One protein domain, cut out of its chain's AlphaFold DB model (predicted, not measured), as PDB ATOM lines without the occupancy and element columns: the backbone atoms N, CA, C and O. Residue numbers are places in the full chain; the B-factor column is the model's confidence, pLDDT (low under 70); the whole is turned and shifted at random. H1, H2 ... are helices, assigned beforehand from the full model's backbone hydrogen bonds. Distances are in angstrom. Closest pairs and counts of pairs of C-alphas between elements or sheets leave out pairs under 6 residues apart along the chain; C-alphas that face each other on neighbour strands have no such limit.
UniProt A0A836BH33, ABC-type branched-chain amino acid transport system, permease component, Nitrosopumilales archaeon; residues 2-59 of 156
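This is residues 2 to 59 of the 156 residues of the protein "ABC-type branched-chain amino acid transport system, permease component" of Nitrosopumilales archaeon (UniProt A0A836BH33). One long helix, H3, sticks out with its residues 34 to 52 from a small compact head made of H1, H2 and the beginning of H3. The printed part has 58 residues, with three named helices in the order H1, H2, H3 and no named strand: all helix. It is extended, with a radius of gyration of the C-alphas of 17.1 A, spanning 50 by 24 by 16 A.

Find C-alpha 26 at (162.857, 141.330, 165.108); from there H3, residues 26 to 52, runs 38.6 A to C-alpha 52 at (188.237, 165.215, 181.597). Go back to C-alpha 4 at (166.548, 133.426, 176.531), where H1, residues 4 to 14, begins its 15.5 A. H2 is residues 16 to 21.

H3 and H2 only just touch, with 3 pairs of C-alphas within 8 A, only at the corner by their link and with residue 26 of H3 alone; the closest C-alphas are those of Glu 20 and Val 26, 6.5 A apart. H1 touches H2 at a steep tilt of 64 degrees, opposite ways, closest at the C-alphas of Ile 12 and Ala 19, 5.6 A. H1 and H3 are close but not clearly touching, about perpendicular at 75 degrees. In H1, H2 and H3 every O i to N i+4 pair is within hydrogen-bond range.

The C-alphas farthest apart, of Ser 21 and Gly 53, are 50.2 A apart. The printed part has no cut, and both links are tight. Residue 2 alone has pLDDT under 70.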
ATOM      1  N   ARG A   2     173.355 130.707 177.805       63.06
ATOM      2  CA  ARG A   2     172.096 129.981 178.076       63.06
ATOM      3  C   ARG A   2     170.881 130.887 178.346       63.06
ATOM      4  O   ARG A   2     169.815 130.336 178.589       63.06
ATOM      5  N   SER A   3     171.013 132.215 178.255       80.19
ATOM      6  CA  SER A   3     169.911 133.169 178.489       80.19
ATOM      7  C   SER A   3     168.907 133.224 177.315       80.19
ATOM      8  O   SER A   3     169.356 133.190 176.164       80.19
ATOM      9  N   PRO A   4     167.585 133.339 177.569       81.06
ATOM     10  CA  PRO A   4     166.548 133.426 176.531       81.06
ATOM     11  C   PRO A   4     166.752 134.572 175.529       81.06
ATOM     12  O   PRO A   4     166.598 134.382 174.320       81.06
ATOM     13  N   LEU A   5     167.166 135.748 176.016       83.88
ATOM     14  CA  LEU A   5     167.400 136.924 175.173       83.88
ATOM     15  C   LEU A   5     168.613 136.720 174.256       83.88
ATOM     16  O   LEU A   5     168.531 136.962 173.056       83.88
ATOM     17  N   GLY A   6     169.705 136.161 174.789       83.56
ATOM     18  CA  GLY A   6     170.902 135.852 174.000       83.56
ATOM     19  C   GLY A   6     170.665 134.793 172.917       83.56
ATOM     20  O   GLY A   6     171.249 134.882 171.842       83.56
ATOM     21  N   ARG A   7     169.783 133.810 173.157       83.31
ATOM     22  CA  ARG A   7     169.384 132.835 172.120       83.31
ATOM     23  C   ARG A   7     168.576 133.492 171.009       83.31
ATOM     24  O   ARG A   7     168.794 133.178 169.847       83.31
ATOM     25  N   THR A   8     167.679 134.407 171.373       87.69
ATOM     26  CA  THR A   8     166.841 135.121 170.404       87.69
ATOM     27  C   THR A   8     167.689 136.037 169.521       87.69
ATOM     28  O   THR A   8     167.565 135.987 168.306       87.69
ATOM     29  N   LEU A   9     168.621 136.796 170.108       87.75
ATOM     30  CA  LEU A   9     169.561 137.630 169.351       87.75
ATOM     31  C   LEU A   9     170.462 136.807 168.426       87.75
ATOM     32  O   LEU A   9     170.717 137.216 167.298       87.75
ATOM     33  N   ARG A  10     170.914 135.631 168.878       85.69
ATOM     34  CA  ARG A  10     171.694 134.719 168.038       85.69
ATOM     35  C   ARG A  10     170.875 134.181 166.864       85.69
ATOM     36  O   ARG A  10     171.372 134.184 165.750       85.69
ATOM     37  N   ALA A  11     169.622 133.787 167.095       85.62
ATOM     38  CA  ALA A  11     168.728 133.336 166.029       85.62
ATOM     39  C   ALA A  11     168.472 134.437 164.986       85.62
ATOM     40  O   ALA A  11     168.554 134.165 163.797       85.62
ATOM     41  N   ILE A  12     168.246 135.679 165.433       89.75
ATOM     42  CA  ILE A  12     168.094 136.847 164.551       89.75
ATOM     43  C   ILE A  12     169.359 137.082 163.717       89.75
ATOM     44  O   ILE A  12     169.260 137.338 162.522       89.75
ATOM     45  N   ARG A  13     170.546 136.985 164.335       86.88
ATOM     46  CA  ARG A  13     171.837 137.138 163.646       86.88
ATOM     47  C   ARG A  13     172.056 136.058 162.584       86.88
ATOM     48  O   ARG A  13     172.619 136.354 161.539       86.88
ATOM     49  N   ASP A  14     171.667 134.820 162.880       87.75
ATOM     50  CA  ASP A  14     171.902 133.678 161.997       87.75
ATOM     51  C   ASP A  14     170.883 133.649 160.830       87.75
ATOM     52  O   ASP A  14     171.275 133.384 159.694       87.75
ATOM     53  N   ASN A  15     169.592 133.935 161.077       89.31
ATOM     54  CA  ASN A  15     168.568 134.117 160.037       89.31
ATOM     55  C   ASN A  15     167.359 134.931 160.553       89.31
ATOM     56  O   ASN A  15     166.517 134.425 161.301       89.31
ATOM     57  N   GLU A  16     167.243 136.176 160.088       90.06
ATOM     58  CA  GLU A  16     166.164 137.105 160.449       90.06
ATOM     59  C   GLU A  16     164.779 136.599 160.009       90.06
ATOM     60  O   GLU A  16     163.867 136.531 160.832       90.06
ATOM     61  N   VAL A  17     164.644 136.123 158.767       90.38
ATOM     62  CA  VAL A  17     163.372 135.620 158.210       90.38
ATOM     63  C   VAL A  17     162.869 134.400 158.986       90.38
ATOM     64  O   VAL A  17     161.681 134.278 159.289       90.38
ATOM     65  N   ALA A  18     163.773 133.492 159.365       87.62
ATOM     66  CA  ALA A  18     163.408 132.331 160.170       87.62
ATOM     67  C   ALA A  18     162.958 132.739 161.582       87.62
ATOM     68  O   ALA A  18     162.001 132.168 162.105       87.62
ATOM     69  N   ALA A  19     163.599 133.741 162.193       89.62
ATOM     70  CA  ALA A  19     163.186 134.266 163.491       89.62
ATOM     71  C   ALA A  19     161.790 134.917 163.429       89.62
ATOM     72  O   ALA A  19     160.980 134.709 164.336       89.62
ATOM     73  N   GLU A  20     161.478 135.636 162.351       91.50
ATOM     74  CA  GLU A  20     160.143 136.205 162.122       91.50
ATOM     75  C   GLU A  20     159.078 135.121 161.922       91.50
ATOM     76  O   GLU A  20     158.007 135.203 162.523       91.50
ATOM     77  N   SER A  21     159.389 134.052 161.177       90.25
ATOM     78  CA  SER A  21     158.444 132.950 160.924       90.25
ATOM     79  C   SER A  21     157.992 132.199 162.184       90.25
ATOM     80  O   SER A  21     156.906 131.627 162.205       90.25
ATOM     81  N   ILE A  22     158.790 132.234 163.258       90.69
ATOM     82  CA  ILE A  22     158.441 131.655 164.569       90.69
ATOM     83  C   ILE A  22     157.799 132.687 165.517       90.69
ATOM     84  O   ILE A  22     157.740 132.473 166.731       90.69
ATOM     85  N   GLY A  23     157.350 133.827 164.980       88.19
ATOM     86  CA  GLY A  23     156.621 134.868 165.703       88.19
ATOM     87  C   GLY A  23     157.496 135.805 166.539       88.19
ATOM     88  O   GLY A  23     156.998 136.412 167.491       88.19
ATOM     89  N   LYS A  24     158.803 135.924 166.254       90.38
ATOM     90  CA  LYS A  24     159.649 136.941 166.903       90.38
ATOM     91  C   LYS A  24     159.585 138.251 166.128       90.38
ATOM     92  O   LYS A  24     159.976 138.313 164.974       90.38
ATOM     93  N   ASP A  25     159.176 139.315 166.810       92.44
ATOM     94  CA  ASP A  25     159.270 140.682 166.295       92.44
ATOM     95  C   ASP A  25     160.732 141.159 166.344       92.44
ATOM     96  O   ASP A  25     161.239 141.600 167.386       92.44
ATOM     97  N   VAL A  26     161.429 141.015 165.216       92.12
ATOM     98  CA  VAL A  26     162.857 141.330 165.108       92.12
ATOM     99  C   VAL A  26     163.112 142.825 165.253       92.12
ATOM    100  O   VAL A  26     164.040 143.227 165.965       92.12
ATOM    101  N   THR A  27     162.247 143.655 164.671       92.88
ATOM    102  CA  THR A  27     162.345 145.118 164.736       92.88
ATOM    103  C   THR A  27     162.309 145.604 166.183       92.88
ATOM    104  O   THR A  27     163.201 146.332 166.629       92.88
ATOM    105  N   ARG A  28     161.336 145.144 166.974       92.75
ATOM    106  CA  ARG A  28     161.203 145.550 168.378       92.75
ATOM    107  C   ARG A  28     162.363 145.067 169.241       92.75
ATOM    108  O   ARG A  28     162.796 145.787 170.144       92.75
ATOM    109  N   ILE A  29     162.883 143.867 168.980       92.56
ATOM    110  CA  ILE A  29     164.062 143.339 169.683       92.56
ATOM    111  C   ILE A  29     165.311 144.162 169.340       92.56
ATOM    112  O   ILE A  29     166.087 144.500 170.240       92.56
ATOM    113  N   ARG A  30     165.485 144.540 168.070       92.19
ATOM    114  CA  ARG A  30     166.596 145.373 167.598       92.19
ATOM    115  C   ARG A  30     166.571 146.755 168.250       92.19
ATOM    116  O   ARG A  30     167.572 147.158 168.835       92.19
ATOM    117  N   ILE A  31     165.417 147.425 168.247       95.31
ATOM    118  CA  ILE A  31     165.240 148.744 168.877       95.31
ATOM    119  C   ILE A  31     165.566 148.678 170.373       95.31
ATOM    120  O   ILE A  31     166.361 149.477 170.862       95.31
ATOM    121  N   LYS A  32     165.035 147.687 171.105       94.56
ATOM    122  CA  LYS A  32     165.358 147.493 172.532       94.56
ATOM    123  C   LYS A  32     166.854 147.299 172.771       94.56
ATOM    124  O   LYS A  32     167.401 147.878 173.704       94.56
ATOM    125  N   THR A  33     167.512 146.511 171.926       92.69
ATOM    126  CA  THR A  33     168.950 146.238 172.049       92.69
ATOM    127  C   THR A  33     169.778 147.500 171.807       92.69
ATOM    128  O   THR A  33     170.680 147.791 172.591       92.69
ATOM    129  N   ILE A  34     169.435 148.283 170.780       94.81
ATOM    130  CA  ILE A  34     170.099 149.557 170.475       94.81
ATOM    131  C   ILE A  34     169.880 150.569 171.602       94.81
ATOM    132  O   ILE A  34     170.842 151.195 172.030       94.81
ATOM    133  N   MET A  35     168.659 150.695 172.132       96.75
ATOM    134  CA  MET A  35     168.376 151.610 173.245       96.75
ATOM    135  C   MET A  35     169.213 151.281 174.486       96.75
ATOM    136  O   MET A  35     169.789 152.181 175.090       96.75
ATOM    137  N   ILE A  36     169.326 149.998 174.847       95.19
ATOM    138  CA  ILE A  36     170.144 149.571 175.992       95.19
ATOM    139  C   ILE A  36     171.628 149.871 175.737       95.19
ATOM    140  O   ILE A  36     172.302 150.404 176.616       95.19
ATOM    141  N   ALA A  37     172.136 149.573 174.538       92.69
ATOM    142  CA  ALA A  37     173.522 149.863 174.178       92.69
ATOM    143  C   ALA A  37     173.819 151.373 174.207       92.69
ATOM    144  O   ALA A  37     174.821 151.790 174.785       92.69
ATOM    145  N   ALA A  38     172.924 152.188 173.644       95.62
ATOM    146  CA  ALA A  38     173.033 153.641 173.630       95.62
ATOM    147  C   ALA A  38     172.979 154.235 175.043       95.62
ATOM    148  O   ALA A  38     173.770 155.118 175.352       95.62
ATOM    149  N   ALA A  39     172.114 153.720 175.922       97.50
ATOM    150  CA  ALA A  39     172.045 154.161 177.313       97.50
ATOM    151  C   ALA A  39     173.364 153.900 178.060       97.50
ATOM    152  O   ALA A  39     173.887 154.794 178.723       97.50
ATOM    153  N   ILE A  40     173.946 152.704 177.908       95.62
ATOM    154  CA  ILE A  40     175.236 152.362 178.527       95.62
ATOM    155  C   ILE A  40     176.360 153.242 177.961       95.62
ATOM    156  O   ILE A  40     177.175 153.765 178.721       95.62
ATOM    157  N   ALA A  41     176.389 153.443 176.640       92.44
ATOM    158  CA  ALA A  41     177.372 154.302 175.985       92.44
ATOM    159  C   ALA A  41     177.254 155.768 176.438       92.44
ATOM    160  O   ALA A  41     178.271 156.401 176.715       92.44
ATOM    161  N   ALA A  42     176.032 156.288 176.577       94.75
ATOM    162  CA  ALA A  42     175.773 157.645 177.049       94.75
ATOM    163  C   ALA A  42     176.231 157.845 178.498       94.75
ATOM    164  O   ALA A  42     176.875 158.848 178.795       94.75
ATOM    165  N   ILE A  43     175.971 156.877 179.387       96.69
ATOM    166  CA  ILE A  43     176.452 156.922 180.777       96.69
ATOM    167  C   ILE A  43     177.985 156.949 180.808       96.69
ATOM    168  O   ILE A  43     178.569 157.792 181.487       96.69
ATOM    169  N   GLY A  44     178.644 156.071 180.044       92.25
ATOM    170  CA  GLY A  44     180.107 156.047 179.955       92.25
ATOM    171  C   GLY A  44     180.688 157.353 179.406       92.25
ATOM    172  O   GLY A  44     181.646 157.884 179.965       92.25
ATOM    173  N   GLY A  45     180.076 157.903 178.354       89.88
ATOM    174  CA  GLY A  45     180.471 159.180 177.761       89.88
ATOM    175  C   GLY A  45     180.292 160.362 178.715       89.88
ATOM    176  O   GLY A  45     181.197 161.185 178.833       89.88
ATOM    177  N   ALA A  46     179.175 160.418 179.446       92.88
ATOM    178  CA  ALA A  46     178.921 161.457 180.442       92.88
ATOM    179  C   ALA A  46     179.948 161.402 181.583       92.88
ATOM    180  O   ALA A  46     180.555 162.422 181.906       92.88
ATOM    181  N   LEU A  47     180.207 160.212 182.143       94.31
ATOM    182  CA  LEU A  47     181.235 160.031 183.175       94.31
ATOM    183  C   LEU A  47     182.619 160.464 182.682       94.31
ATOM    184  O   LEU A  47     183.353 161.127 183.410       94.31
ATOM    185  N   TYR A  48     182.972 160.112 181.445       88.75
ATOM    186  CA  TYR A  48     184.246 160.512 180.861       88.75
ATOM    187  C   TYR A  48     184.347 162.030 180.666       88.75
ATOM    188  O   TYR A  48     185.379 162.617 180.980       88.75
ATOM    189  N   ALA A  49     183.279 162.681 180.199       90.06
ATOM    190  CA  ALA A  49     183.244 164.135 180.051       90.06
ATOM    191  C   ALA A  49     183.450 164.848 181.399       90.06
ATOM    192  O   ALA A  49     184.227 165.799 181.475       90.06
ATOM    193  N   PHE A  50     182.830 164.345 182.474       92.38
ATOM    194  CA  PHE A  50     183.067 164.853 183.829       92.38
ATOM    195  C   PHE A  50     184.501 164.609 184.312       92.38
ATOM    196  O   PHE A  50     185.070 165.478 184.966       92.38
ATOM    197  N   TYR A  51     185.095 163.462 183.980       90.38
ATOM    198  CA  TYR A  51     186.478 163.146 184.343       90.38
ATOM    199  C   TYR A  51     187.499 164.067 183.658       90.38
ATOM    200  O   TYR A  51     188.438 164.526 184.302       90.38
ATOM    201  N   VAL A  52     187.321 164.351 182.364       89.31
ATOM    202  CA  VAL A  52     188.237 165.215 181.597       89.31
ATOM    203  C   VAL A  52     188.007 166.701 181.894       89.31
ATOM    204  O   VAL A  52     188.910 167.516 181.709       89.31
ATOM    205  N   GLY A  53     186.808 167.082 182.343       88.44
ATOM    206  CA  GLY A  53     186.461 168.462 182.706       88.44
ATOM    207  C   GLY A  53     186.326 169.422 181.516       88.44
ATOM    208  O   GLY A  53     185.938 170.574 181.690       88.44
ATOM    209  N   SER A  54     186.613 168.962 180.299       84.75
ATOM    210  CA  SER A  54     186.427 169.709 179.058       84.75
ATOM    211  C   SER A  54     186.125 168.756 177.903       84.75
ATOM    212  O   SER A  54     186.549 167.602 177.896       84.75
ATOM    213  N   THR A  55     185.353 169.226 176.924       84.25
ATOM    214  CA  THR A  55     185.005 168.458 175.721       84.25
ATOM    215  C   THR A  55     185.517 169.220 174.509       84.25
ATOM    216  O   THR A  55     184.959 170.247 174.135       84.25
ATOM    217  N   ILE A  56     186.600 168.729 173.909       85.31
ATOM    218  CA  ILE A  56     187.220 169.334 172.726       85.31
ATOM    219  C   ILE A  56     187.170 168.306 171.601       85.31
ATOM    220  O   ILE A  56     187.648 167.187 171.770       85.31
ATOM    221  N   ALA A  57     186.617 168.682 170.445       81.81
ATOM    222  CA  ALA A  57     186.383 167.760 169.330       81.81
ATOM    223  C   ALA A  57     187.651 167.008 168.881       81.81
ATOM    224  O   ALA A  57     187.580 165.830 168.542       81.81
ATOM    225  N   ILE A  58     188.817 167.657 168.942       83.00
ATOM    226  CA  ILE A  58     190.091 167.064 168.515       83.00
ATOM    227  C   ILE A  58     190.573 165.919 169.420       83.00
ATOM    228  O   ILE A  58     191.337 165.073 168.973       83.00
ATOM    229  N   ALA A  59     190.107 165.863 170.671       76.88
ATOM    230  CA  ALA A  59     190.452 164.799 171.614       76.88
ATOM    231  C   ALA A  59     189.663 163.497 171.366       76.88
ATOM    232  O   ALA A  59     189.985 162.450 171.932       76.88
TER     233      ALA A  59